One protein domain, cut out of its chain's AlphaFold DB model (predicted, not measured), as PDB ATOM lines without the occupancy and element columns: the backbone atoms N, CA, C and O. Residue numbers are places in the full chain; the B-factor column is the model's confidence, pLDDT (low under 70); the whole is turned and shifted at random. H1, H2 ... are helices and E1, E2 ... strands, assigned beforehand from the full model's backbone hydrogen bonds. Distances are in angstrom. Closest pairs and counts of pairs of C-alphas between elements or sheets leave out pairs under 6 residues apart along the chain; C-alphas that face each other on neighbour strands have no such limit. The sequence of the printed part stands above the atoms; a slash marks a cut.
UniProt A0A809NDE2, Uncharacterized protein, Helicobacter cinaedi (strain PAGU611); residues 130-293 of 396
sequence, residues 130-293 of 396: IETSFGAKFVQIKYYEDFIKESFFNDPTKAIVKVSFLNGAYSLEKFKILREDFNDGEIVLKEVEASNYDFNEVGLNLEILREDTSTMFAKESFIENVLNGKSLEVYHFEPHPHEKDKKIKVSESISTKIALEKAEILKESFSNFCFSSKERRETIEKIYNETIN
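This is residues 130 to 293 of the 396 residues of an uncharacterized protein of Helicobacter cinaedi (strain PAGU611) (UniProt A0A809NDE2). A small body, with H1 and H3 packed over the E1 and E2 part of a strongly twisted sheet, has two hairpin arms: E2 and E3 reach away from it on one side, and E5 and E6 reach out from the start of the long helix H4, which runs past H1 and H3. H5 turns off at a corner at the far end of H4. The printed part has 164 residues, with five named helices and six named strands in the order H1 E1 E2 E3 H2 E4 H3 E5 E6 H4 H5, and its class is mixed, helices and strands. The sheets E1 - E2 - E3 and E5 - E6 are antiparallel. The whole is loose, with a radius of gyration of the C-alphas of 19.0 A, and flat, spanning 61 by 57 by 30 A.

Find C-alpha 141 at (26.700, 21.019, -31.801); from there H1 runs to residue 152, 16.9 A. Next come E1, residues 159 to 166, 22.6 A, E2, residues 169 to 183, 39.0 A, and E3, residues 186 to 193, 21.6 A. Then look for H2, residues 201 to 204, E4, residues 215 to 217, and H3, residues 219 to 227. E5, residues 235 to 240, 14.9 A, and E6, residues 243 to 251, 19.4 A, follow. H4 starts at C-alpha 253, (30.398, 49.740, -47.381), and covers 34.6 A to residue 276. H5, residues 278 to 291, 19.9 A, ends at (41.306, 17.232, -28.763).

Begin at the meander E1 E2 E3, each strand the antiparallel neighbour of the one before. In the hairpin of E1 and E2, N 160 and O 176 are 2.8 A apart; in that of E2 and E3, N 181 and O 188 are 2.8 A apart, both within hydrogen-bond range. E2 bends by 58 degrees at residue 180. H1 and H3 on one face make two layers, helices over a sheet: H1 is over E1 at a height of 7.6 A, closest at the C-alphas of Glu 145 and Val 161, 5.5 A; H3 is over E2 at 8.4 A, closest at those of Leu 172 and Glu 224, 6.2 A. Residues 151 to 152 of H1 touch H2, closest at the C-alphas of Phe 152 and Gly 203, 4.0 A. H1 and H4 only just touch, with 3 pairs of C-alphas within 8 A, closest at those of Phe 147 and Phe 273, 6.9 A. H4 and H5 touch only at the corner, about perpendicular at 78 degrees, closest at the C-alphas of Phe 275 and Arg 281, 5.2 A. E4 pairs with no named strand; residues 208 to 209 pair with it, antiparallel. In the hairpin of E5 and E6, N 238 and O 248 are 3.0 A apart, within hydrogen-bond range, and E6 bends by 73 degrees at residue 246. In H1, H3, H4 and H5 every O i to N i+4 pair is within hydrogen-bond range; H2 is too short for one.

The two C-alphas farthest apart, those of Gly 185 and His 242, are 65.2 A apart. The printed part has no cut, no link is long, and no printed residue is under 70 in pLDDT.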
ATOM      1  N   ILE A 130      40.855  29.680 -22.801       89.19
ATOM      2  CA  ILE A 130      40.241  29.073 -23.986       89.19
ATOM      3  C   ILE A 130      39.355  30.099 -24.688       89.19
ATOM      4  O   ILE A 130      38.323  30.519 -24.175       89.19
ATOM      5  N   GLU A 131      39.697  30.429 -25.929       86.88
ATOM      6  CA  GLU A 131      38.847  31.257 -26.780       86.88
ATOM      7  C   GLU A 131      37.807  30.390 -27.508       86.88
ATOM      8  O   GLU A 131      38.150  29.505 -28.300       86.88
ATOM      9  N   THR A 132      36.517  30.635 -27.258       85.12
ATOM     10  CA  THR A 132      35.419  29.962 -27.967       85.12
ATOM     11  C   THR A 132      34.934  30.823 -29.126       85.12
ATOM     12  O   THR A 132      34.118  31.727 -28.979       85.12
ATOM     13  N   SER A 133      35.437  30.531 -30.324       86.31
ATOM     14  CA  SER A 133      34.909  31.139 -31.546       86.31
ATOM     15  C   SER A 133      33.579  30.495 -31.952       86.31
ATOM     16  O   SER A 133      33.383  29.284 -31.811       86.31
ATOM     17  N   PHE A 134      32.658  31.292 -32.497       92.75
ATOM     18  CA  PHE A 134      31.444  30.763 -33.126       92.75
ATOM     19  C   PHE A 134      31.836  29.965 -34.378       92.75
ATOM     20  O   PHE A 134      32.317  30.541 -35.351       92.75
ATOM     21  N   GLY A 135      31.693  28.637 -34.324       91.75
ATOM     22  CA  GLY A 135      32.178  27.703 -35.351       91.75
ATOM     23  C   GLY A 135      33.382  26.862 -34.904       91.75
ATOM     24  O   GLY A 135      33.927  26.075 -35.682       91.75
ATOM     25  N   ALA A 136      33.809  26.990 -33.645       92.00
ATOM     26  CA  ALA A 136      34.800  26.119 -33.033       92.00
ATOM     27  C   ALA A 136      34.350  24.645 -33.017       92.00
ATOM     28  O   ALA A 136      33.349  24.275 -32.396       92.00
ATOM     29  N   LYS A 137      35.160  23.773 -33.631       90.12
ATOM     30  CA  LYS A 137      34.883  22.327 -33.768       90.12
ATOM     31  C   LYS A 137      34.887  21.545 -32.454       90.12
ATOM     32  O   LYS A 137      34.327  20.457 -32.397       90.12
ATOM     33  N   PHE A 138      35.554  22.065 -31.424       91.44
ATOM     34  CA  PHE A 138      35.612  21.437 -30.101       91.44
ATOM     35  C   PHE A 138      34.390  21.776 -29.233       91.44
ATOM     36  O   PHE A 138      34.197  21.166 -28.183       91.44
ATOM     37  N   VAL A 139      33.556  22.731 -29.657       94.56
ATOM     38  CA  VAL A 139      32.283  23.030 -29.000       94.56
ATOM     39  C   VAL A 139      31.218  22.096 -29.568       94.56
ATOM     40  O   VAL A 139      31.096  21.933 -30.783       94.56
ATOM     41  N   GLN A 140      30.451  21.448 -28.693       94.69
ATOM     42  CA  GLN A 140      29.433  20.491 -29.123       94.69
ATOM     43  C   GLN A 140      28.303  21.183 -29.894       94.69
ATOM     44  O   GLN A 140      27.831  22.242 -29.486       94.69
ATOM     45  N   ILE A 141      27.808  20.531 -30.955       96.00
ATOM     46  CA  ILE A 141      26.700  21.019 -31.801       96.00
ATOM     47  C   ILE A 141      25.487  21.446 -30.967       96.00
ATOM     48  O   ILE A 141      24.901  22.491 -31.231       96.00
ATOM     49  N   LYS A 142      25.160  20.682 -29.918       96.00
ATOM     50  CA  LYS A 142      24.047  20.989 -29.015       96.00
ATOM     51  C   LYS A 142      24.131  22.409 -28.440       96.00
ATOM     52  O   LYS A 142      23.119  23.087 -28.379       96.00
ATOM     53  N   TYR A 143      25.321  22.897 -28.084       96.75
ATOM     54  CA  TYR A 143      25.460  24.246 -27.527       96.75
ATOM     55  C   TYR A 143      25.210  25.346 -28.559       96.75
ATOM     56  O   TYR A 143      24.767  26.424 -28.184       96.75
ATOM     57  N   TYR A 144      25.427  25.086 -29.851       97.38
ATOM     58  CA  TYR A 144      24.990  26.004 -30.905       97.38
ATOM     59  C   TYR A 144      23.464  26.013 -31.027       97.38
ATOM     60  O   TYR A 144      22.868  27.081 -31.111       97.38
ATOM     61  N   GLU A 145      22.830  24.836 -31.004       98.06
ATOM     62  CA  GLU A 145      21.367  24.716 -31.052       98.06
ATOM     63  C   GLU A 145      20.710  25.418 -29.852       98.06
ATOM     64  O   GLU A 145      19.798  26.220 -30.045       98.06
ATOM     65  N   ASP A 146      21.206  25.174 -28.637       97.62
ATOM     66  CA  ASP A 146      20.715  25.790 -27.400       97.62
ATOM     67  C   ASP A 146      20.931  27.314 -27.419       97.62
ATOM     68  O   ASP A 146      19.998  28.070 -27.162       97.62
ATOM     69  N   PHE A 147      22.120  27.782 -27.828       97.94
ATOM     70  CA  PHE A 147      22.422  29.214 -27.945       97.94
ATOM     71  C   PHE A 147      21.435  29.941 -28.853       97.94
ATOM     72  O   PHE A 147      20.890  30.977 -28.476       97.94
ATOM     73  N   ILE A 148      21.206  29.400 -30.052       98.06
ATOM     74  CA  ILE A 148      20.338  30.017 -31.055       98.06
ATOM     75  C   ILE A 148      18.893  30.080 -30.538       98.06
ATOM     76  O   ILE A 148      18.233  31.109 -30.695       98.06
ATOM     77  N   LYS A 149      18.405  29.008 -29.899       98.06
ATOM     78  CA  LYS A 149      17.055  28.967 -29.315       98.06
ATOM     79  C   LYS A 149      16.893  29.996 -28.205       98.06
ATOM     80  O   LYS A 149      15.953  30.780 -28.241       98.06
ATOM     81  N   GLU A 150      17.808  29.992 -27.240       97.44
ATOM     82  CA  GLU A 150      17.722  30.821 -26.037       97.44
ATOM     83  C   GLU A 150      17.965  32.307 -26.324       97.44
ATOM     84  O   GLU A 150      17.399  33.161 -25.646       97.44
ATOM     85  N   SER A 151      18.780  32.625 -27.334       97.19
ATOM     86  CA  SER A 151      19.201  34.006 -27.591       97.19
ATOM     87  C   SER A 151      18.283  34.767 -28.538       97.19
ATOM     88  O   SER A 151      18.212  35.989 -28.433       97.19
ATOM     89  N   PHE A 152      17.597  34.095 -29.471       97.75
ATOM     90  CA  PHE A 152      16.918  34.783 -30.583       97.75
ATOM     91  C   PHE A 152      15.402  34.610 -30.618       97.75
ATOM     92  O   PHE A 152      14.718  35.454 -31.197       97.75
ATOM     93  N   PHE A 153      14.859  33.555 -30.011       98.00
ATOM     94  CA  PHE A 153      13.418  33.297 -30.006       98.00
ATOM     95  C   PHE A 153      12.753  33.860 -28.748       98.00
ATOM     96  O   PHE A 153      13.346  33.885 -27.671       98.00
ATOM     97  N   ASN A 154      11.493  34.280 -28.878       97.00
ATOM     98  CA  ASN A 154      10.672  34.701 -27.738       97.00
ATOM     99  C   ASN A 154      10.329  33.521 -26.815       97.00
ATOM    100  O   ASN A 154      10.309  33.673 -25.597       97.00
ATOM    101  N   ASP A 155      10.075  32.345 -27.399       95.81
ATOM    102  CA  ASP A 155       9.812  31.097 -26.679       95.81
ATOM    103  C   ASP A 155      10.790  30.001 -27.147       95.81
ATOM    104  O   ASP A 155      10.518  29.294 -28.127       95.81
ATOM    105  N   PRO A 156      11.933  29.836 -26.454       95.69
ATOM    106  CA  PRO A 156      12.936  28.829 -26.798       95.69
ATOM    107  C   PRO A 156      12.405  27.390 -26.778       95.69
ATOM    108  O   PRO A 156      12.956  26.526 -27.459       95.69
ATOM    109  N   THR A 157      11.334  27.111 -26.022       95.50
ATOM    110  CA  THR A 157      10.774  25.753 -25.898       95.50
ATOM    111  C   THR A 157      10.028  25.310 -27.155       95.50
ATOM    112  O   THR A 157       9.977  24.118 -27.456       95.50
ATOM    113  N   LYS A 158       9.503  26.271 -27.926       95.31
ATOM    114  CA  LYS A 158       8.844  26.032 -29.217       95.31
ATOM    115  C   LYS A 158       9.810  26.109 -30.395       95.31
ATOM    116  O   LYS A 158       9.459  25.671 -31.490       95.31
ATOM    117  N   ALA A 159      11.008  26.653 -30.195       97.06
ATOM    118  CA  ALA A 159      12.003  26.815 -31.243       97.06
ATOM    119  C   ALA A 159      12.644  25.471 -31.638       97.06
ATOM    120  O   ALA A 159      13.194  24.728 -30.819       97.06
ATOM    121  N   ILE A 160      12.631  25.180 -32.937       97.19
ATOM    122  CA  ILE A 160      13.257  24.002 -33.533       97.19
ATOM    123  C   ILE A 160      14.479  24.460 -34.310       97.19
ATOM    124  O   ILE A 160      14.392  24.910 -35.453       97.19
ATOM    125  N   VAL A 161      15.631  24.299 -33.672       97.88
ATOM    126  CA  VAL A 161      16.932  24.577 -34.268       97.88
ATOM    127  C   VAL A 161      17.680  23.266 -34.419       97.88
ATOM    128  O   VAL A 161      17.810  22.519 -33.445       97.88
ATOM    129  N   LYS A 162      18.156  22.993 -35.634       97.81
ATOM    130  CA  LYS A 162      19.004  21.840 -35.934       97.81
ATOM    131  C   LYS A 162      20.247  22.312 -36.665       97.81
ATOM    132  O   LYS A 162      20.137  22.931 -37.720       97.81
ATOM    133  N   VAL A 163      21.406  21.994 -36.103       97.25
ATOM    134  CA  VAL A 163      22.709  22.286 -36.705       97.25
ATOM    135  C   VAL A 163      23.402  20.967 -37.027       97.25
ATOM    136  O   VAL A 163      23.367  20.018 -36.240       97.25
ATOM    137  N   SER A 164      24.054  20.899 -38.181       96.19
ATOM    138  CA  SER A 164      24.914  19.779 -38.557       96.19
ATOM    139  C   SER A 164      26.266  20.276 -39.057       96.19
ATOM    140  O   SER A 164      26.419  21.442 -39.411       96.19
ATOM    141  N   PHE A 165      27.272  19.400 -39.035       94.25
ATOM    142  CA  PHE A 165      28.596  19.669 -39.593       94.25
ATOM    143  C   PHE A 165      28.936  18.573 -40.601       94.25
ATOM    144  O   PHE A 165      29.170  17.423 -40.225       94.25
ATOM    145  N   LEU A 166      28.946  18.924 -41.885       90.81
ATOM    146  CA  LEU A 166      29.157  17.998 -42.997       90.81
ATOM    147  C   LEU A 166      30.142  18.612 -43.992       90.81
ATOM    148  O   LEU A 166      30.099  19.803 -44.283       90.81
ATOM    149  N   ASN A 167      31.058  17.796 -44.517       89.62
ATOM    150  CA  ASN A 167      32.043  18.208 -45.528       89.62
ATOM    151  C   ASN A 167      32.869  19.457 -45.159       89.62
ATOM    152  O   ASN A 167      33.307  20.201 -46.032       89.62
ATOM    153  N   GLY A 168      33.111  19.681 -43.865       89.44
ATOM    154  CA  GLY A 168      33.924  20.799 -43.395       89.44
ATOM    155  C   GLY A 168      33.164  22.104 -43.149       89.44
ATOM    156  O   GLY A 168      33.815  23.075 -42.771       89.44
ATOM    157  N   ALA A 169      31.838  22.125 -43.318       93.25
ATOM    158  CA  ALA A 169      30.994  23.291 -43.080       93.25
ATOM    159  C   ALA A 169      29.818  22.953 -42.152       93.25
ATOM    160  O   ALA A 169      29.300  21.834 -42.154       93.25
ATOM    161  N   TYR A 170      29.400  23.935 -41.361       95.31
ATOM    162  CA  TYR A 170      28.162  23.877 -40.600       95.31
ATOM    163  C   TYR A 170      26.966  24.228 -41.484       95.31
ATOM    164  O   TYR A 170      27.073  25.102 -42.345       95.31
ATOM    165  N   SER A 171      25.824  23.597 -41.231       95.50
ATOM    166  CA  SER A 171      24.549  23.957 -41.849       95.50
ATOM    167  C   SER A 171      23.451  24.070 -40.802       95.50
ATOM    168  O   SER A 171      23.380  23.263 -39.869       95.50
ATOM    169  N   LEU A 172      22.605  25.088 -40.959       95.31
ATOM    170  CA  LEU A 172      21.428  25.307 -40.127       95.31
ATOM    171  C   LEU A 172      20.210  24.641 -40.791       95.31
ATOM    172  O   LEU A 172      19.442  25.275 -41.505       95.31
ATOM    173  N   GLU A 173      20.062  23.332 -40.580       94.44
ATOM    174  CA  GLU A 173      19.057  22.486 -41.247       94.44
ATOM    175  C   GLU A 173      17.616  22.829 -40.859       94.44
ATOM    176  O   GLU A 173      16.689  22.675 -41.656       94.44
ATOM    177  N   LYS A 174      17.419  23.258 -39.610       95.88
ATOM    178  CA  LYS A 174      16.127  23.734 -39.119       95.88
ATOM    179  C   LYS A 174      16.314  25.033 -38.359       95.88
ATOM    180  O   LYS A 174      17.194  25.130 -37.505       95.88
ATOM    181  N   PHE A 175      15.428  25.975 -38.646       96.31
ATOM    182  CA  PHE A 175      15.247  27.219 -37.913       96.31
ATOM    183  C   PHE A 175      13.755  27.568 -37.935       96.31
ATOM    184  O   PHE A 175      13.277  28.389 -38.710       96.31
ATOM    185  N   LYS A 176      12.988  26.798 -37.163       96.81
ATOM    186  CA  LYS A 176      11.524  26.725 -37.236       96.81
ATOM    187  C   LYS A 176      10.894  26.922 -35.868       96.81
ATOM    188  O   LYS A 176      11.591  26.924 -34.855       96.81
ATOM    189  N   ILE A 177       9.570  27.024 -35.832       96.50
ATOM    190  CA  ILE A 177       8.800  27.052 -34.589       96.50
ATOM    191  C   ILE A 177       7.684  26.003 -34.600       96.50
ATOM    192  O   ILE A 177       7.087  25.720 -35.640       96.50
ATOM    193  N   LEU A 178       7.412  25.407 -33.440       95.56
ATOM    194  CA  LEU A 178       6.230  24.580 -33.210       95.56
ATOM    195  C   LEU A 178       5.010  25.474 -32.996       95.56
ATOM    196  O   LEU A 178       4.991  26.303 -32.083       95.56
ATOM    197  N   ARG A 179       3.969  25.272 -33.805       92.69
ATOM    198  CA  ARG A 179       2.651  25.878 -33.590       92.69
ATOM    199  C   ARG A 179       1.596  24.806 -33.390       92.69
ATOM    200  O   ARG A 179       1.662  23.737 -33.993       92.69
ATOM    201  N   GLU A 180       0.645  25.115 -32.523       89.69
ATOM    202  CA  GLU A 180      -0.556  24.313 -32.339       89.69
ATOM    203  C   GLU A 180      -1.445  24.461 -33.570       89.69
ATOM    204  O   GLU A 180      -1.719  25.572 -34.027       89.69
ATOM    205  N   ASP A 181      -1.868  23.324 -34.103       84.12
ATOM    206  CA  ASP A 181      -2.851  23.227 -35.162       84.12
ATOM    207  C   ASP A 181      -4.025  22.379 -34.671       84.12
ATOM    208  O   ASP A 181      -3.839  21.365 -33.990       84.12
ATOM    209  N   PHE A 182      -5.235  22.811 -35.006       81.25
ATOM    210  CA  PHE A 182      -6.466  22.161 -34.581       81.25
ATOM    211  C   PHE A 182      -6.976  21.297 -35.725       81.25
ATOM    212  O   PHE A 182      -7.588  21.795 -36.668       81.25
ATOM    213  N   ASN A 183      -6.737  19.993 -35.617       76.31
ATOM    214  CA  ASN A 183      -7.197  19.010 -36.587       76.31
ATOM    215  C   ASN A 183      -8.166  18.043 -35.896       76.31
ATOM    216  O   ASN A 183      -7.790  17.374 -34.939       76.31
ATOM    217  N   ASP A 184      -9.412  17.990 -36.377       72.00
ATOM    218  CA  ASP A 184     -10.455  17.051 -35.933       72.00
ATOM    219  C   ASP A 184     -10.633  16.930 -34.402       72.00
ATOM    220  O   ASP A 184     -10.903  15.858 -33.867       72.00
ATOM    221  N   GLY A 185     -10.518  18.049 -33.677       77.44
ATOM    222  CA  GLY A 185     -10.743  18.105 -32.227       77.44
ATOM    223  C   GLY A 185      -9.530  17.759 -31.356       77.44
ATOM    224  O   GLY A 185      -9.636  17.845 -30.133       77.44
ATOM    225  N   GLU A 186      -8.378  17.443 -31.955       80.81
ATOM    226  CA  GLU A 186      -7.100  17.272 -31.255       80.81
ATOM    227  C   GLU A 186      -6.136  18.432 -31.550       80.81
ATOM    228  O   GLU A 186      -6.089  18.974 -32.658       80.81
ATOM    229  N   ILE A 187      -5.349  18.814 -30.537       82.81
ATOM    230  CA  ILE A 187      -4.248  19.772 -30.689       82.81
ATOM    231  C   ILE A 187      -3.023  18.998 -31.169       82.81
ATOM    232  O   ILE A 187      -2.483  18.164 -30.441       82.81
ATOM    233  N   VAL A 188      -2.558  19.301 -32.379       86.88
ATOM    234  CA  VAL A 188      -1.340  18.721 -32.951       86.88
ATOM    235  C   VAL A 188      -0.292  19.816 -33.101       86.88
ATOM    236  O   VAL A 188      -0.574  20.887 -33.626       86.88
ATOM    237  N   LEU A 189       0.942  19.556 -32.669       87.38
ATOM    238  CA  LEU A 189       2.056  20.479 -32.889       87.38
ATOM    239  C   LEU A 189       2.655  20.252 -34.280       87.38
ATOM    240  O   LEU A 189       3.090  19.144 -34.598       87.38
ATOM    241  N   LYS A 190       2.703  21.302 -35.104       91.75
ATOM    242  CA  LYS A 190       3.326  21.279 -36.436       91.75
ATOM    243  C   LYS A 190       4.549  22.184 -36.486       91.75
ATOM    244  O   LYS A 190       4.552  23.280 -35.929       91.75
ATOM    245  N   GLU A 191       5.583  21.725 -37.189       94.44
ATOM    246  CA  GLU A 191       6.755  22.544 -37.504       94.44
ATOM    247  C   GLU A 191       6.408  23.519 -38.638       94.44
ATOM    248  O   GLU A 191       6.038  23.091 -39.734       94.44
ATOM    249  N   VAL A 192       6.559  24.820 -38.401       95.06
ATOM    250  CA  VAL A 192       6.330  25.871 -39.405       95.06
ATOM    251  C   VAL A 192       7.516  26.831 -39.479       95.06
ATOM    252  O   VAL A 192       8.329  26.895 -38.555       95.06
ATOM    253  N   GLU A 193       7.628  27.570 -40.584       95.19
ATOM    254  CA  GLU A 193       8.636  28.629 -40.710       95.19
ATOM    255  C   GLU A 193       8.409  29.709 -39.649       95.19
ATOM    256  O   GLU A 193       7.273  30.130 -39.402       95.19
ATOM    257  N   ALA A 194       9.494  30.142 -39.011       94.44
ATOM    258  CA  ALA A 194       9.435  31.196 -38.014       94.44
ATOM    259  C   ALA A 194       9.192  32.556 -38.690       94.44
ATOM    260  O   ALA A 194       9.780  32.896 -39.714       94.44
ATOM    261  N   SER A 195       8.304  33.345 -38.101       93.94
ATOM    262  CA  SER A 195       7.960  34.701 -38.525       93.94
ATOM    263  C   SER A 195       8.602  35.736 -37.602       93.94
ATOM    264  O   SER A 195       9.038  35.409 -36.504       93.94
ATOM    265  N   ASN A 196       8.608  37.014 -37.993       93.88
ATOM    266  CA  ASN A 196       9.190  38.084 -37.169       93.88
ATOM    267  C   ASN A 196       8.607  38.159 -35.738       93.88
ATOM    268  O   ASN A 196       9.326  38.526 -34.818       93.88
ATOM    269  N   TYR A 197       7.349  37.760 -35.518       94.50
ATOM    270  CA  TYR A 197       6.727  37.745 -34.184       94.50
ATOM    271  C   TYR A 197       7.279  36.662 -33.244       94.50
ATOM    272  O   TYR A 197       7.064  36.721 -32.034       94.50
ATOM    273  N   ASP A 198       7.981  35.671 -33.788       96.62
ATOM    274  CA  ASP A 198       8.545  34.562 -33.023       96.62
ATOM    275  C   ASP A 198       9.931  34.908 -32.440       96.62
ATOM    276  O   ASP A 198      10.435  34.192 -31.570       96.62
ATOM    277  N   PHE A 199      10.529  36.023 -32.879       97.69
ATOM    278  CA  PHE A 199      11.861  36.471 -32.477       97.69
ATOM    279  C   PHE A 199      11.815  37.626 -31.480       97.69
ATOM    280  O   PHE A 199      10.945  38.498 -31.544       97.69
ATOM    281  N   ASN A 200      12.799  37.644 -30.585       97.12
ATOM    282  CA  ASN A 200      13.050  38.780 -29.704       97.12
ATOM    283  C   ASN A 200      13.817  39.891 -30.451       97.12
ATOM    284  O   ASN A 200      14.167  39.743 -31.625       97.12
ATOM    285  N   GLU A 201      14.111  41.007 -29.778       96.56
ATOM    286  CA  GLU A 201      14.829  42.136 -30.393       96.56
ATOM    287  C   GLU A 201      16.192  41.734 -30.980       96.56
ATOM    288  O   GLU A 201      16.557  42.178 -32.070       96.56
ATOM    289  N   VAL A 202      16.926  40.851 -30.296       96.12
ATOM    290  CA  VAL A 202      18.235  40.362 -30.751       96.12
ATOM    291  C   VAL A 202      18.078  39.513 -32.014       96.12
ATOM    292  O   VAL A 202      18.806  39.720 -32.983       96.12
ATOM    293  N   GLY A 203      17.100  38.604 -32.036       96.25
ATOM    294  CA  GLY A 203      16.798  37.752 -33.187       96.25
ATOM    295  C   GLY A 203      16.320  38.543 -34.404       96.25
ATOM    296  O   GLY A 203      16.753  38.277 -35.527       96.25
ATOM    297  N   LEU A 204      15.490  39.570 -34.200       95.94
ATOM    298  CA  LEU A 204      15.087  40.499 -35.260       95.94
ATOM    299  C   LEU A 204      16.291  41.238 -35.852       95.94
ATOM    300  O   LEU A 204      16.375  41.410 -37.067       95.94
ATOM    301  N   ASN A 205      17.259  41.601 -35.010       95.00
ATOM    302  CA  ASN A 205      18.462  42.309 -35.428       95.00
ATOM    303  C   ASN A 205      19.475  41.434 -36.196       95.00
ATOM    304  O   ASN A 205      20.483  41.957 -36.664       95.00
ATOM    305  N   LEU A 206      19.239  40.133 -36.384       96.25
ATOM    306  CA  LEU A 206      20.121  39.275 -37.193       96.25
ATOM    307  C   LEU A 206      19.961  39.477 -38.704       96.25
ATOM    308  O   LEU A 206      20.805  39.037 -39.479       96.25
ATOM    309  N   GLU A 207      18.886  40.131 -39.136       96.00
ATOM    310  CA  GLU A 207      18.670  40.406 -40.550       96.00
ATOM    311  C   GLU A 207      19.622  41.498 -41.056       96.00
ATOM    312  O   GLU A 207      19.814  42.544 -40.415       96.00
ATOM    313  N   ILE A 208      20.236  41.243 -42.213       97.62
ATOM    314  CA  ILE A 208      21.133  42.185 -42.882       97.62
ATOM    315  C   ILE A 208      20.442  42.711 -44.127       97.62
ATOM    316  O   ILE A 208      20.127  41.953 -45.048       97.62
ATOM    317  N   LEU A 209      20.251  44.024 -44.153       96.50
ATOM    318  CA  LEU A 209      19.628  44.742 -45.252       96.50
ATOM    319  C   LEU A 209      20.694  45.424 -46.112       96.50
ATOM    320  O   LEU A 209      21.784  45.747 -45.635       96.50
ATOM    321  N   ARG A 210      20.354  45.644 -47.376       95.75
ATOM    322  CA  ARG A 210      21.030  46.581 -48.270       95.75
ATOM    323  C   ARG A 210      20.603  48.014 -47.966       95.75
ATOM    324  O   ARG A 210      19.632  48.251 -47.244       95.75
ATOM    325  N   GLU A 211      21.294  48.973 -48.570       92.12
ATOM    326  CA  GLU A 211      20.957  50.399 -48.477       92.12
ATOM    327  C   GLU A 211      19.547  50.705 -49.019       92.12
ATOM    328  O   GLU A 211      18.874  51.601 -48.515       92.12
ATOM    329  N   ASP A 212      19.052  49.913 -49.978       92.19
ATOM    330  CA  ASP A 212      17.688  50.005 -50.517       92.19
ATOM    331  C   ASP A 212      16.619  49.313 -49.649       92.19
ATOM    332  O   ASP A 212      15.471  49.181 -50.074       92.19
ATOM    333  N   THR A 213      16.979  48.875 -48.437       92.06
ATOM    334  CA  THR A 213      16.148  48.140 -47.463       92.06
ATOM    335  C   THR A 213      15.765  46.710 -47.850       92.06
ATOM    336  O   THR A 213      15.085  46.036 -47.078       92.06
ATOM    337  N   SER A 214      16.231  46.199 -48.993       94.12
ATOM    338  CA  SER A 214      16.045  44.791 -49.348       94.12
ATOM    339  C   SER A 214      16.965  43.875 -48.535       94.12
ATOM    340  O   SER A 214      18.092  44.232 -48.193       94.12
ATOM    341  N   THR A 215      16.504  42.667 -48.213       95.62
ATOM    342  CA  THR A 215      17.286  41.701 -47.433       95.62
ATOM    343  C   THR A 215      18.460  41.152 -48.251       95.62
ATOM    344  O   THR A 215      18.268  40.538 -49.302       95.62
ATOM    345  N   MET A 216      19.685  41.331 -47.749       96.25
ATOM    346  CA  MET A 216      20.891  40.678 -48.270       96.25
ATOM    347  C   MET A 216      21.090  39.301 -47.634       96.25
ATOM    348  O   MET A 216      21.316  38.318 -48.340       96.25
ATOM    349  N   PHE A 217      20.995  39.231 -46.303       96.94
ATOM    350  CA  PHE A 217      21.079  37.983 -45.550       96.94
ATOM    351  C   PHE A 217      19.875  37.874 -44.616       96.94
ATOM    352  O   PHE A 217      19.698  38.695 -43.714       96.94
ATOM    353  N   ALA A 218      19.063  36.836 -44.829       96.31
ATOM    354  CA  ALA A 218      18.060  36.405 -43.861       96.31
ATOM    355  C   ALA A 218      18.747  35.895 -42.582       96.31
ATOM    356  O   ALA A 218      19.926  35.526 -42.618       96.31
ATOM    357  N   LYS A 219      18.010  35.839 -41.468       96.69
ATOM    358  CA  LYS A 219      18.533  35.531 -40.124       96.69
ATOM    359  C   LYS A 219      19.304  34.205 -40.101       96.69
ATOM    360  O   LYS A 219      20.426  34.146 -39.603       96.69
ATOM    361  N   GLU A 220      18.747  33.174 -40.730       95.25
ATOM    362  CA  GLU A 220      19.325  31.833 -40.856       95.25
ATOM    363  C   GLU A 220      20.636  31.869 -41.639       95.25
ATOM    364  O   GLU A 220      21.665  31.366 -41.189       95.25
ATOM    365  N   SER A 221      20.600  32.512 -42.810       95.81
ATOM    366  CA  SER A 221      21.756  32.613 -43.701       95.81
ATOM    367  C   SER A 221      22.880  33.452 -43.094       95.81
ATOM    368  O   SER A 221      24.051  33.146 -43.301       95.81
ATOM    369  N   PHE A 222      22.538  34.476 -42.306       98.12
ATOM    370  CA  PHE A 222      23.503  35.280 -41.576       98.12
ATOM    371  C   PHE A 222      24.195  34.441 -40.499       98.12
ATOM    372  O   PHE A 222      25.422  34.358 -40.513       98.12
ATOM    373  N   ILE A 223      23.435  33.740 -39.644       97.69
ATOM    374  CA  ILE A 223      23.998  32.826 -38.636       97.69
ATOM    375  C   ILE A 223      24.912  31.792 -39.306       97.69
ATOM    376  O   ILE A 223      26.054  31.625 -38.881       97.69
ATOM    377  N   GLU A 224      24.448  31.122 -40.367       96.62
ATOM    378  CA  GLU A 224      25.240  30.104 -41.068       96.62
ATOM    379  C   GLU A 224      26.515  30.697 -41.694       96.62
ATOM    380  O   GLU A 224      27.579  30.072 -41.646       96.62
ATOM    381  N   ASN A 225      26.448  31.907 -42.257       97.12
ATOM    382  CA  ASN A 225      27.617  32.580 -42.818       97.12
ATOM    383  C   ASN A 225      28.648  32.922 -41.739       97.12
ATOM    384  O   ASN A 225      29.834  32.655 -41.948       97.12
ATOM    385  N   VAL A 226      28.217  33.446 -40.584       97.25
ATOM    386  CA  VAL A 226      29.118  33.744 -39.458       97.25
ATOM    387  C   VAL A 226      29.734  32.454 -38.913       97.25
ATOM    388  O   VAL A 226      30.949  32.395 -38.734       97.25
ATOM    389  N   LEU A 227      28.927  31.403 -38.735       95.50
ATOM    390  CA  LEU A 227      29.356  30.094 -38.226       95.50
ATOM    391  C   LEU A 227      30.435  29.433 -39.101       95.50
ATOM    392  O   LEU A 227      31.270  28.680 -38.608       95.50
ATOM    393  N   ASN A 228      30.427  29.727 -40.403       95.75
ATOM    394  CA  ASN A 228      31.384  29.199 -41.375       95.75
ATOM    395  C   ASN A 228      32.497  30.184 -41.766       95.75
ATOM    396  O   ASN A 228      33.302  29.860 -42.640       95.75
ATOM    397  N   GLY A 229      32.535  31.390 -41.189       94.44
ATOM    398  CA  GLY A 229      33.490  32.431 -41.585       94.44
ATOM    399  C   GLY A 229      33.381  32.844 -43.062       94.44
ATOM    400  O   GLY A 229      34.387  33.193 -43.681       94.44
ATOM    401  N   LYS A 230      32.181  32.765 -43.653       95.25
ATOM    402  CA  LYS A 230      31.920  33.215 -45.030       95.25
ATOM    403  C   LYS A 230      31.931  34.748 -45.098       95.25
ATOM    404  O   LYS A 230      31.704  35.428 -44.101       95.25
ATOM    405  N   SER A 231      32.180  35.292 -46.292       94.81
ATOM    406  CA  SER A 231      32.128  36.742 -46.517       94.81
ATOM    407  C   SER A 231      30.746  37.303 -46.170       94.81
ATOM    408  O   SER A 231      29.732  36.769 -46.615       94.81
ATOM    409  N   LEU A 232      30.736  38.401 -45.415       97.06
ATOM    410  CA  LEU A 232      29.542  39.167 -45.045       97.06
ATOM    411  C   LEU A 232      29.433  40.469 -45.854       97.06
ATOM    412  O   LEU A 232      28.778  41.418 -45.432       97.06
ATOM    413  N   GLU A 233      30.109  40.531 -47.003       97.31
ATOM    414  CA  GLU A 233      30.025  41.672 -47.908       97.31
ATOM    415  C   GLU A 233      28.595  41.837 -48.431       97.31
ATOM    416  O   GLU A 233      28.032  40.924 -49.041       97.31
ATOM    417  N   VAL A 234      28.041  43.027 -48.221       97.25
ATOM    418  CA  VAL A 234      26.762  43.451 -48.780       97.25
ATOM    419  C   VAL A 234      27.032  44.183 -50.086       97.25
ATOM    420  O   VAL A 234      27.918  45.034 -50.167       97.25
ATOM    421  N   TYR A 235      26.302  43.815 -51.130       95.69
ATOM    422  CA  TYR A 235      26.496  44.364 -52.463       95.69
ATOM    423  C   TYR A 235      25.221  44.255 -53.294       95.69
ATOM    424  O   TYR A 235      24.356  43.405 -53.045       95.69
ATOM    425  N   HIS A 236      25.176  45.051 -54.354       94.31
ATOM    426  CA  HIS A 236      24.202  44.938 -55.430       94.31
ATOM    427  C   HIS A 236      24.911  44.890 -56.789       94.31
ATOM    428  O   HIS A 236      26.139  44.961 -56.891       94.31
ATOM    429  N   PHE A 237      24.124  44.694 -57.844       92.62
ATOM    430  CA  PHE A 237      24.621  44.667 -59.211       92.62
ATOM    431  C   PHE A 237      24.057  45.832 -60.011       92.62
ATOM    432  O   PHE A 237      22.839  45.961 -60.129       92.62
ATOM    433  N   GLU A 238      24.943  46.594 -60.640       92.00
ATOM    434  CA  GLU A 238      24.587  47.660 -61.576       92.00
ATOM    435  C   GLU A 238      24.957  47.266 -63.018       92.00
ATOM    436  O   GLU A 238      25.855  46.441 -63.220       92.00
ATOM    437  N   PRO A 239      24.286  47.808 -64.050       91.19
ATOM    438  CA  PRO A 239      24.695  47.615 -65.441       91.19
ATOM    439  C   PRO A 239      26.113  48.144 -65.696       91.19
ATOM    440  O   PRO A 239      26.484  49.213 -65.218       91.19
ATOM    441  N   HIS A 240      26.911  47.423 -66.487       89.94
ATOM    442  CA  HIS A 240      28.250  47.880 -66.849       89.94
ATOM    443  C   HIS A 240      28.162  49.147 -67.732       89.94
ATOM    444  O   HIS A 240      27.448  49.124 -68.740       89.94
ATOM    445  N   PRO A 241      28.923  50.225 -67.443       84.94
ATOM    446  CA  PRO A 241      28.799  51.515 -68.142       84.94
ATOM    447  C   PRO A 241      28.993  51.451 -69.664       84.94
ATOM    448  O   PRO A 241      28.488  52.295 -70.400       84.94
ATOM    449  N   HIS A 242      29.738  50.450 -70.143       84.94
ATOM    450  CA  HIS A 242      30.122  50.313 -71.552       84.94
ATOM    451  C   HIS A 242      29.664  49.007 -72.215       84.94
ATOM    452  O   HIS A 242      29.812  48.857 -73.422       84.94
ATOM    453  N   GLU A 243      29.103  48.058 -71.459       87.12
ATOM    454  CA  GLU A 243      28.740  46.732 -71.981       87.12
ATOM    455  C   GLU A 243      27.332  46.360 -71.513       87.12
ATOM    456  O   GLU A 243      27.135  45.992 -70.359       87.12
ATOM    457  N   LYS A 244      26.342  46.449 -72.408       78.31
ATOM    458  CA  LYS A 244      24.915  46.316 -72.050       78.31
ATOM    459  C   LYS A 244      24.537  44.970 -71.412       78.31
ATOM    460  O   LYS A 244      23.579  44.936 -70.647       78.31
ATOM    461  N   ASP A 245      25.298  43.907 -71.676       87.88
ATOM    462  CA  ASP A 245      25.011  42.552 -71.178       87.88
ATOM    463  C   ASP A 245      25.824  42.162 -69.932       87.88
ATOM    464  O   ASP A 245      25.665  41.059 -69.404       87.88
ATOM    465  N   LYS A 246      26.694  43.050 -69.427       89.62
ATOM    466  CA  LYS A 246      27.472  42.801 -68.207       89.62
ATOM    467  C   LYS A 246      26.921  43.591 -67.031       89.62
ATOM    468  O   LYS A 246      26.462  44.721 -67.173       89.62
ATOM    469  N   LYS A 247      27.019  42.996 -65.844       91.69
ATOM    470  CA  LYS A 247      26.745  43.659 -64.568       91.69
ATOM    471  C   LYS A 247      28.033  43.780 -63.767       91.69
ATOM    472  O   LYS A 247      28.856  42.865 -63.788       91.69
ATOM    473  N   ILE A 248      28.189  44.889 -63.061       91.50
ATOM    474  CA  ILE A 248      29.278  45.118 -62.115       91.50
ATOM    475  C   ILE A 248      28.761  44.933 -60.694       91.50
ATOM    476  O   ILE A 248      27.639  45.319 -60.377       91.50
ATOM    477  N   LYS A 249      29.576  44.302 -59.850       94.25
ATOM    478  CA  LYS A 249      29.307  44.177 -58.419       94.25
ATOM    479  C   LYS A 249      29.718  45.483 -57.742       94.25
ATOM    480  O   LYS A 249      30.885  45.860 -57.834       94.25
ATOM    481  N   VAL A 250      28.782  46.132 -57.060       93.94
ATOM    482  CA  VAL A 250      29.014  47.368 -56.307       93.94
ATOM    483  C   VAL A 250      28.879  47.060 -54.822       93.94
ATOM    484  O   VAL A 250      27.852  46.553 -54.379       93.94
ATOM    485  N   SER A 251      29.953  47.303 -54.073       94.88
ATOM    486  CA  SER A 251      30.031  47.004 -52.642       94.88
ATOM    487  C   SER A 251      29.368  48.112 -51.825       94.88
ATOM    488  O   SER A 251      29.666  49.290 -52.018       94.88
ATOM    489  N   GLU A 252      28.500  47.736 -50.890       96.56
ATOM    490  CA  GLU A 252      27.816  48.655 -49.978       96.56
ATOM    491  C   GLU A 252      28.577  48.704 -48.654       96.56
ATOM    492  O   GLU A 252      28.407  47.856 -47.770       96.56
ATOM    493  N   SER A 253      29.470  49.686 -48.515       95.69
ATOM    494  CA  SER A 253      30.398  49.740 -47.381       95.69
ATOM    495  C   SER A 253      29.707  49.911 -46.025       95.69
ATOM    496  O   SER A 253      30.185  49.360 -45.033       95.69
ATOM    497  N   ILE A 254      28.584  50.641 -45.967       96.06
ATOM    498  CA  ILE A 254      27.863  50.897 -44.710       96.06
ATOM    499  C   ILE A 254      27.166  49.616 -44.249       96.06
ATOM    500  O   ILE A 254      27.416  49.145 -43.140       96.06
ATOM    501  N   SER A 255      26.364  49.006 -45.123       96.31
ATOM    502  CA  SER A 255      25.670  47.743 -44.853       96.31
ATOM    503  C   SER A 255      26.645  46.609 -44.522       96.31
ATOM    504  O   SER A 255      26.420  45.842 -43.585       96.31
ATOM    505  N   THR A 256      27.783  46.544 -45.224       97.75
ATOM    506  CA  THR A 256      28.858  45.581 -44.929       97.75
ATOM    507  C   THR A 256      29.438  45.795 -43.532       97.75
ATOM    508  O   THR A 256      29.630  44.831 -42.793       97.75
ATOM    509  N   LYS A 257      29.688  47.048 -43.132       97.62
ATOM    510  CA  LYS A 257      30.180  47.361 -41.786       97.62
ATOM    511  C   LYS A 257      29.183  46.925 -40.707       97.62
ATOM    512  O   LYS A 257      29.596  46.290 -39.743       97.62
ATOM    513  N   ILE A 258      27.888  47.179 -40.909       97.44
ATOM    514  CA  ILE A 258      26.823  46.737 -39.993       97.44
ATOM    515  C   ILE A 258      26.804  45.207 -39.869       97.44
ATOM    516  O   ILE A 258      26.695  44.679 -38.763       97.44
ATOM    517  N   ALA A 259      26.936  44.480 -40.984       97.94
ATOM    518  CA  ALA A 259      26.975  43.019 -40.972       97.94
ATOM    519  C   ALA A 259      28.169  42.473 -40.173       97.94
ATOM    520  O   ALA A 259      28.013  41.526 -39.402       97.94
ATOM    521  N   LEU A 260      29.345  43.093 -40.319       98.00
ATOM    522  CA  LEU A 260      30.545  42.736 -39.562       98.00
ATOM    523  C   LEU A 260      30.386  43.032 -38.064       98.00
ATOM    524  O   LEU A 260      30.697  42.173 -37.247       98.00
ATOM    525  N   GLU A 261      29.850  44.197 -37.695       97.75
ATOM    526  CA  GLU A 261      29.603  44.560 -36.290       97.75
ATOM    527  C   GLU A 261      28.622  43.590 -35.616       97.75
ATOM    528  O   GLU A 261      28.898  43.077 -34.531       97.75
ATOM    529  N   LYS A 262      27.511  43.258 -36.286       97.56
ATOM    530  CA  LYS A 262      26.550  42.256 -35.798       97.56
ATOM    531  C   LYS A 262      27.185  40.873 -35.640       97.56
ATOM    532  O   LYS A 262      26.848  40.153 -34.703       97.56
ATOM    533  N   ALA A 263      28.103  40.498 -36.532       97.69
ATOM    534  CA  ALA A 263      28.802  39.220 -36.452       97.69
ATOM    535  C   ALA A 263      29.758  39.155 -35.255       97.69
ATOM    536  O   ALA A 263      29.843  38.109 -34.614       97.69
ATOM    537  N   GLU A 264      30.445  40.248 -34.921       96.81
ATOM    538  CA  GLU A 264      31.289  40.310 -33.721       96.81
ATOM    539  C   GLU A 264      30.453  40.217 -32.438       96.81
ATOM    540  O   GLU A 264      30.762  39.398 -31.572       96.81
ATOM    541  N   ILE A 265      29.326  40.935 -32.363       96.50
ATOM    542  CA  ILE A 265      28.387  40.834 -31.228       96.50
ATOM    543  C   ILE A 265      27.863  39.398 -31.074       96.50
ATOM    544  O   ILE A 265      27.776  38.877 -29.959       96.50
ATOM    545  N   LEU A 266      27.530  38.736 -32.187       97.12
ATOM    546  CA  LEU A 266      27.080  37.343 -32.199       97.12
ATOM    547  C   LEU A 266      28.154  36.394 -31.643       97.12
ATOM    548  O   LEU A 266      27.847  35.548 -30.799       97.12
ATOM    549  N   LYS A 267      29.409  36.543 -32.085       96.19
ATOM    550  CA  LYS A 267      30.544  35.735 -31.609       96.19
ATOM    551  C   LYS A 267      30.810  35.948 -30.121       96.19
ATOM    552  O   LYS A 267      30.987  34.971 -29.395       96.19
ATOM    553  N   GLU A 268      30.801  37.196 -29.658       95.31
ATOM    554  CA  GLU A 268      31.016  37.531 -28.248       95.31
ATOM    555  C   GLU A 268      29.896  36.962 -27.367       95.31
ATOM    556  O   GLU A 268      30.159  36.311 -26.353       95.31
ATOM    557  N   SER A 269      28.641  37.118 -27.799       96.00
ATOM    558  CA  SER A 269      27.473  36.571 -27.099       96.00
ATOM    559  C   SER A 269      27.538  35.049 -26.993       96.00
ATOM    560  O   SER A 269      27.225  34.491 -25.942       96.00
ATOM    561  N   PHE A 270      27.999  34.368 -28.046       96.81
ATOM    562  CA  PHE A 270      28.205  32.924 -28.018       96.81
ATOM    563  C   PHE A 270      29.326  32.495 -27.067       96.81
ATOM    564  O   PHE A 270      29.167  31.517 -26.335       96.81
ATOM    565  N   SER A 271      30.445  33.222 -27.049       94.44
ATOM    566  CA  SER A 271      31.551  32.949 -26.125       94.44
ATOM    567  C   SER A 271      31.093  33.078 -24.666       94.44
ATOM    568  O   SER A 271      31.247  32.156 -23.857       94.44
ATOM    569  N   ASN A 272      30.379  34.165 -24.355       94.56
ATOM    570  CA  ASN A 272      29.765  34.383 -23.045       94.56
ATOM    571  C   ASN A 272      28.740  33.291 -22.701       94.56
ATOM    572  O   ASN A 272      28.700  32.789 -21.573       94.56
ATOM    573  N   PHE A 273      27.932  32.872 -23.677       95.94
ATOM    574  CA  PHE A 273      26.994  31.769 -23.511       95.94
ATOM    575  C   PHE A 273      27.723  30.478 -23.130       95.94
ATOM    576  O   PHE A 273      27.369  29.871 -22.119       95.94
ATOM    577  N   CYS A 274      28.778  30.102 -23.858       94.69
ATOM    578  CA  CYS A 274      29.573  28.901 -23.595       94.69
ATOM    579  C   CYS A 274      30.100  28.851 -22.155       94.69
ATOM    580  O   CYS A 274      30.061  27.791 -21.523       94.69
ATOM    581  N   PHE A 275      30.538  29.992 -21.617       92.50
ATOM    582  CA  PHE A 275      31.194  30.051 -20.315       92.50
ATOM    583  C   PHE A 275      30.310  30.487 -19.139       92.50
ATOM    584  O   PHE A 275      30.739  30.430 -17.988       92.50
ATOM    585  N   SER A 276      29.046  30.835 -19.373       92.75
ATOM    586  CA  SER A 276      28.134  31.234 -18.288       92.75
ATOM    587  C   SER A 276      27.682  30.069 -17.392       92.75
ATOM    588  O   SER A 276      27.423  30.268 -16.206       92.75
ATOM    589  N   SER A 277      27.641  28.829 -17.900       94.12
ATOM    590  CA  SER A 277      27.327  27.637 -17.090       94.12
ATOM    591  C   SER A 277      28.590  26.899 -16.664       94.12
ATOM    592  O   SER A 277      29.493  26.680 -17.469       94.12
ATOM    593  N   LYS A 278      28.635  26.456 -15.403       94.44
ATOM    594  CA  LYS A 278      29.722  25.610 -14.892       94.44
ATOM    595  C   LYS A 278      29.828  24.288 -15.663       94.44
ATOM    596  O   LYS A 278      30.914  23.918 -16.085       94.44
ATOM    597  N   GLU A 279      28.701  23.622 -15.903       94.50
ATOM    598  CA  GLU A 279      28.670  22.330 -16.602       94.50
ATOM    599  C   GLU A 279      29.192  22.445 -18.044       94.50
ATOM    600  O   GLU A 279      29.967  21.606 -18.511       94.50
ATOM    601  N   ARG A 280      28.813  23.522 -18.748       94.06
ATOM    602  CA  ARG A 280      29.292  23.785 -20.115       94.06
ATOM    603  C   ARG A 280      30.779  24.111 -20.136       94.06
ATOM    604  O   ARG A 280      31.486  23.546 -20.966       94.06
ATOM    605  N   ARG A 281      31.259  24.937 -19.197       93.94
ATOM    606  CA  ARG A 281      32.691  25.233 -19.022       93.94
ATOM    607  C   ARG A 281      33.511  23.963 -18.869       93.94
ATOM    608  O   ARG A 281      34.385  23.717 -19.690       93.94
ATOM    609  N   GLU A 282      33.174  23.131 -17.886       94.38
ATOM    610  CA  GLU A 282      33.907  21.889 -17.600       94.38
ATOM    611  C   GLU A 282      33.914  20.945 -18.813       94.38
ATOM    612  O   GLU A 282      34.933  20.334 -19.139       94.38
ATOM    613  N   THR A 283      32.791  20.866 -19.530       94.94
ATOM    614  CA  THR A 283      32.677  20.047 -20.740       94.94
ATOM    615  C   THR A 283      33.549  20.579 -21.882       94.94
ATOM    616  O   THR A 283      34.261  19.802 -22.522       94.94
ATOM    617  N   ILE A 284      33.513  21.889 -22.142       94.69
ATOM    618  CA  ILE A 284      34.299  22.537 -23.201       94.69
ATOM    619  C   ILE A 284      35.793  22.453 -22.888       94.69
ATOM    620  O   ILE A 284      36.561  22.060 -23.762       94.69
ATOM    621  N   GLU A 285      36.206  22.749 -21.652       94.44
ATOM    622  CA  GLU A 285      37.597  22.618 -21.210       94.44
ATOM    623  C   GLU A 285      38.126  21.209 -21.432       94.44
ATOM    624  O   GLU A 285      39.214  21.031 -21.985       94.44
ATOM    625  N   LYS A 286      37.352  20.199 -21.020       94.06
ATOM    626  CA  LYS A 286      37.747  18.803 -21.158       94.06
ATOM    627  C   LYS A 286      37.956  18.446 -22.626       94.06
ATOM    628  O   LYS A 286      39.035  17.976 -22.986       94.06
ATOM    629  N   ILE A 287      36.971  18.726 -23.482       93.56
ATOM    630  CA  ILE A 287      37.055  18.416 -24.917       93.56
ATOM    631  C   ILE A 287      38.204  19.186 -25.564       93.56
ATOM    632  O   ILE A 287      38.978  18.599 -26.321       93.56
ATOM    633  N   TYR A 288      38.364  20.472 -25.249       93.25
ATOM    634  CA  TYR A 288      39.469  21.277 -25.760       93.25
ATOM    635  C   TYR A 288      40.811  20.668 -25.364       93.25
ATOM    636  O   TYR A 288      41.690  20.492 -26.208       93.25
ATOM    637  N   ASN A 289      40.968  20.269 -24.101       91.38
ATOM    638  CA  ASN A 289      42.214  19.683 -23.640       91.38
ATOM    639  C   ASN A 289      42.478  18.299 -24.237       91.38
ATOM    640  O   ASN A 289      43.630  17.946 -24.475       91.38
ATOM    641  N   GLU A 290      41.444  17.504 -24.484       89.44
ATOM    642  CA  GLU A 290      41.554  16.156 -25.052       89.44
ATOM    643  C   GLU A 290      41.738  16.153 -26.578       89.44
ATOM    644  O   GLU A 290      42.317  15.208 -27.110       89.44
ATOM    645  N   THR A 291      41.309  17.203 -27.286       87.88
ATOM    646  CA  THR A 291      41.306  17.232 -28.763       87.88
ATOM    647  C   THR A 291      42.193  18.313 -29.382       87.88
ATOM    648  O   THR A 291      42.798  18.070 -30.427       87.88
ATOM    649  N   ILE A 292      42.315  19.483 -28.745       88.00
ATOM    650  CA  ILE A 292      43.046  20.650 -29.264       88.00
ATOM    651  C   ILE A 292      44.373  20.853 -28.523       88.00
ATOM    652  O   ILE A 292      45.425  20.893 -29.168       88.00
ATOM    653  N   ASN A 293      44.367  20.898 -27.181       86.94
ATOM    654  CA  ASN A 293      45.575  21.042 -26.347       86.94
ATOM    655  C   ASN A 293      46.375  19.727 -26.239       86.94
ATOM    656  O   ASN A 293      46.677  19.204 -25.163       86.94
TER     657      ASN A 293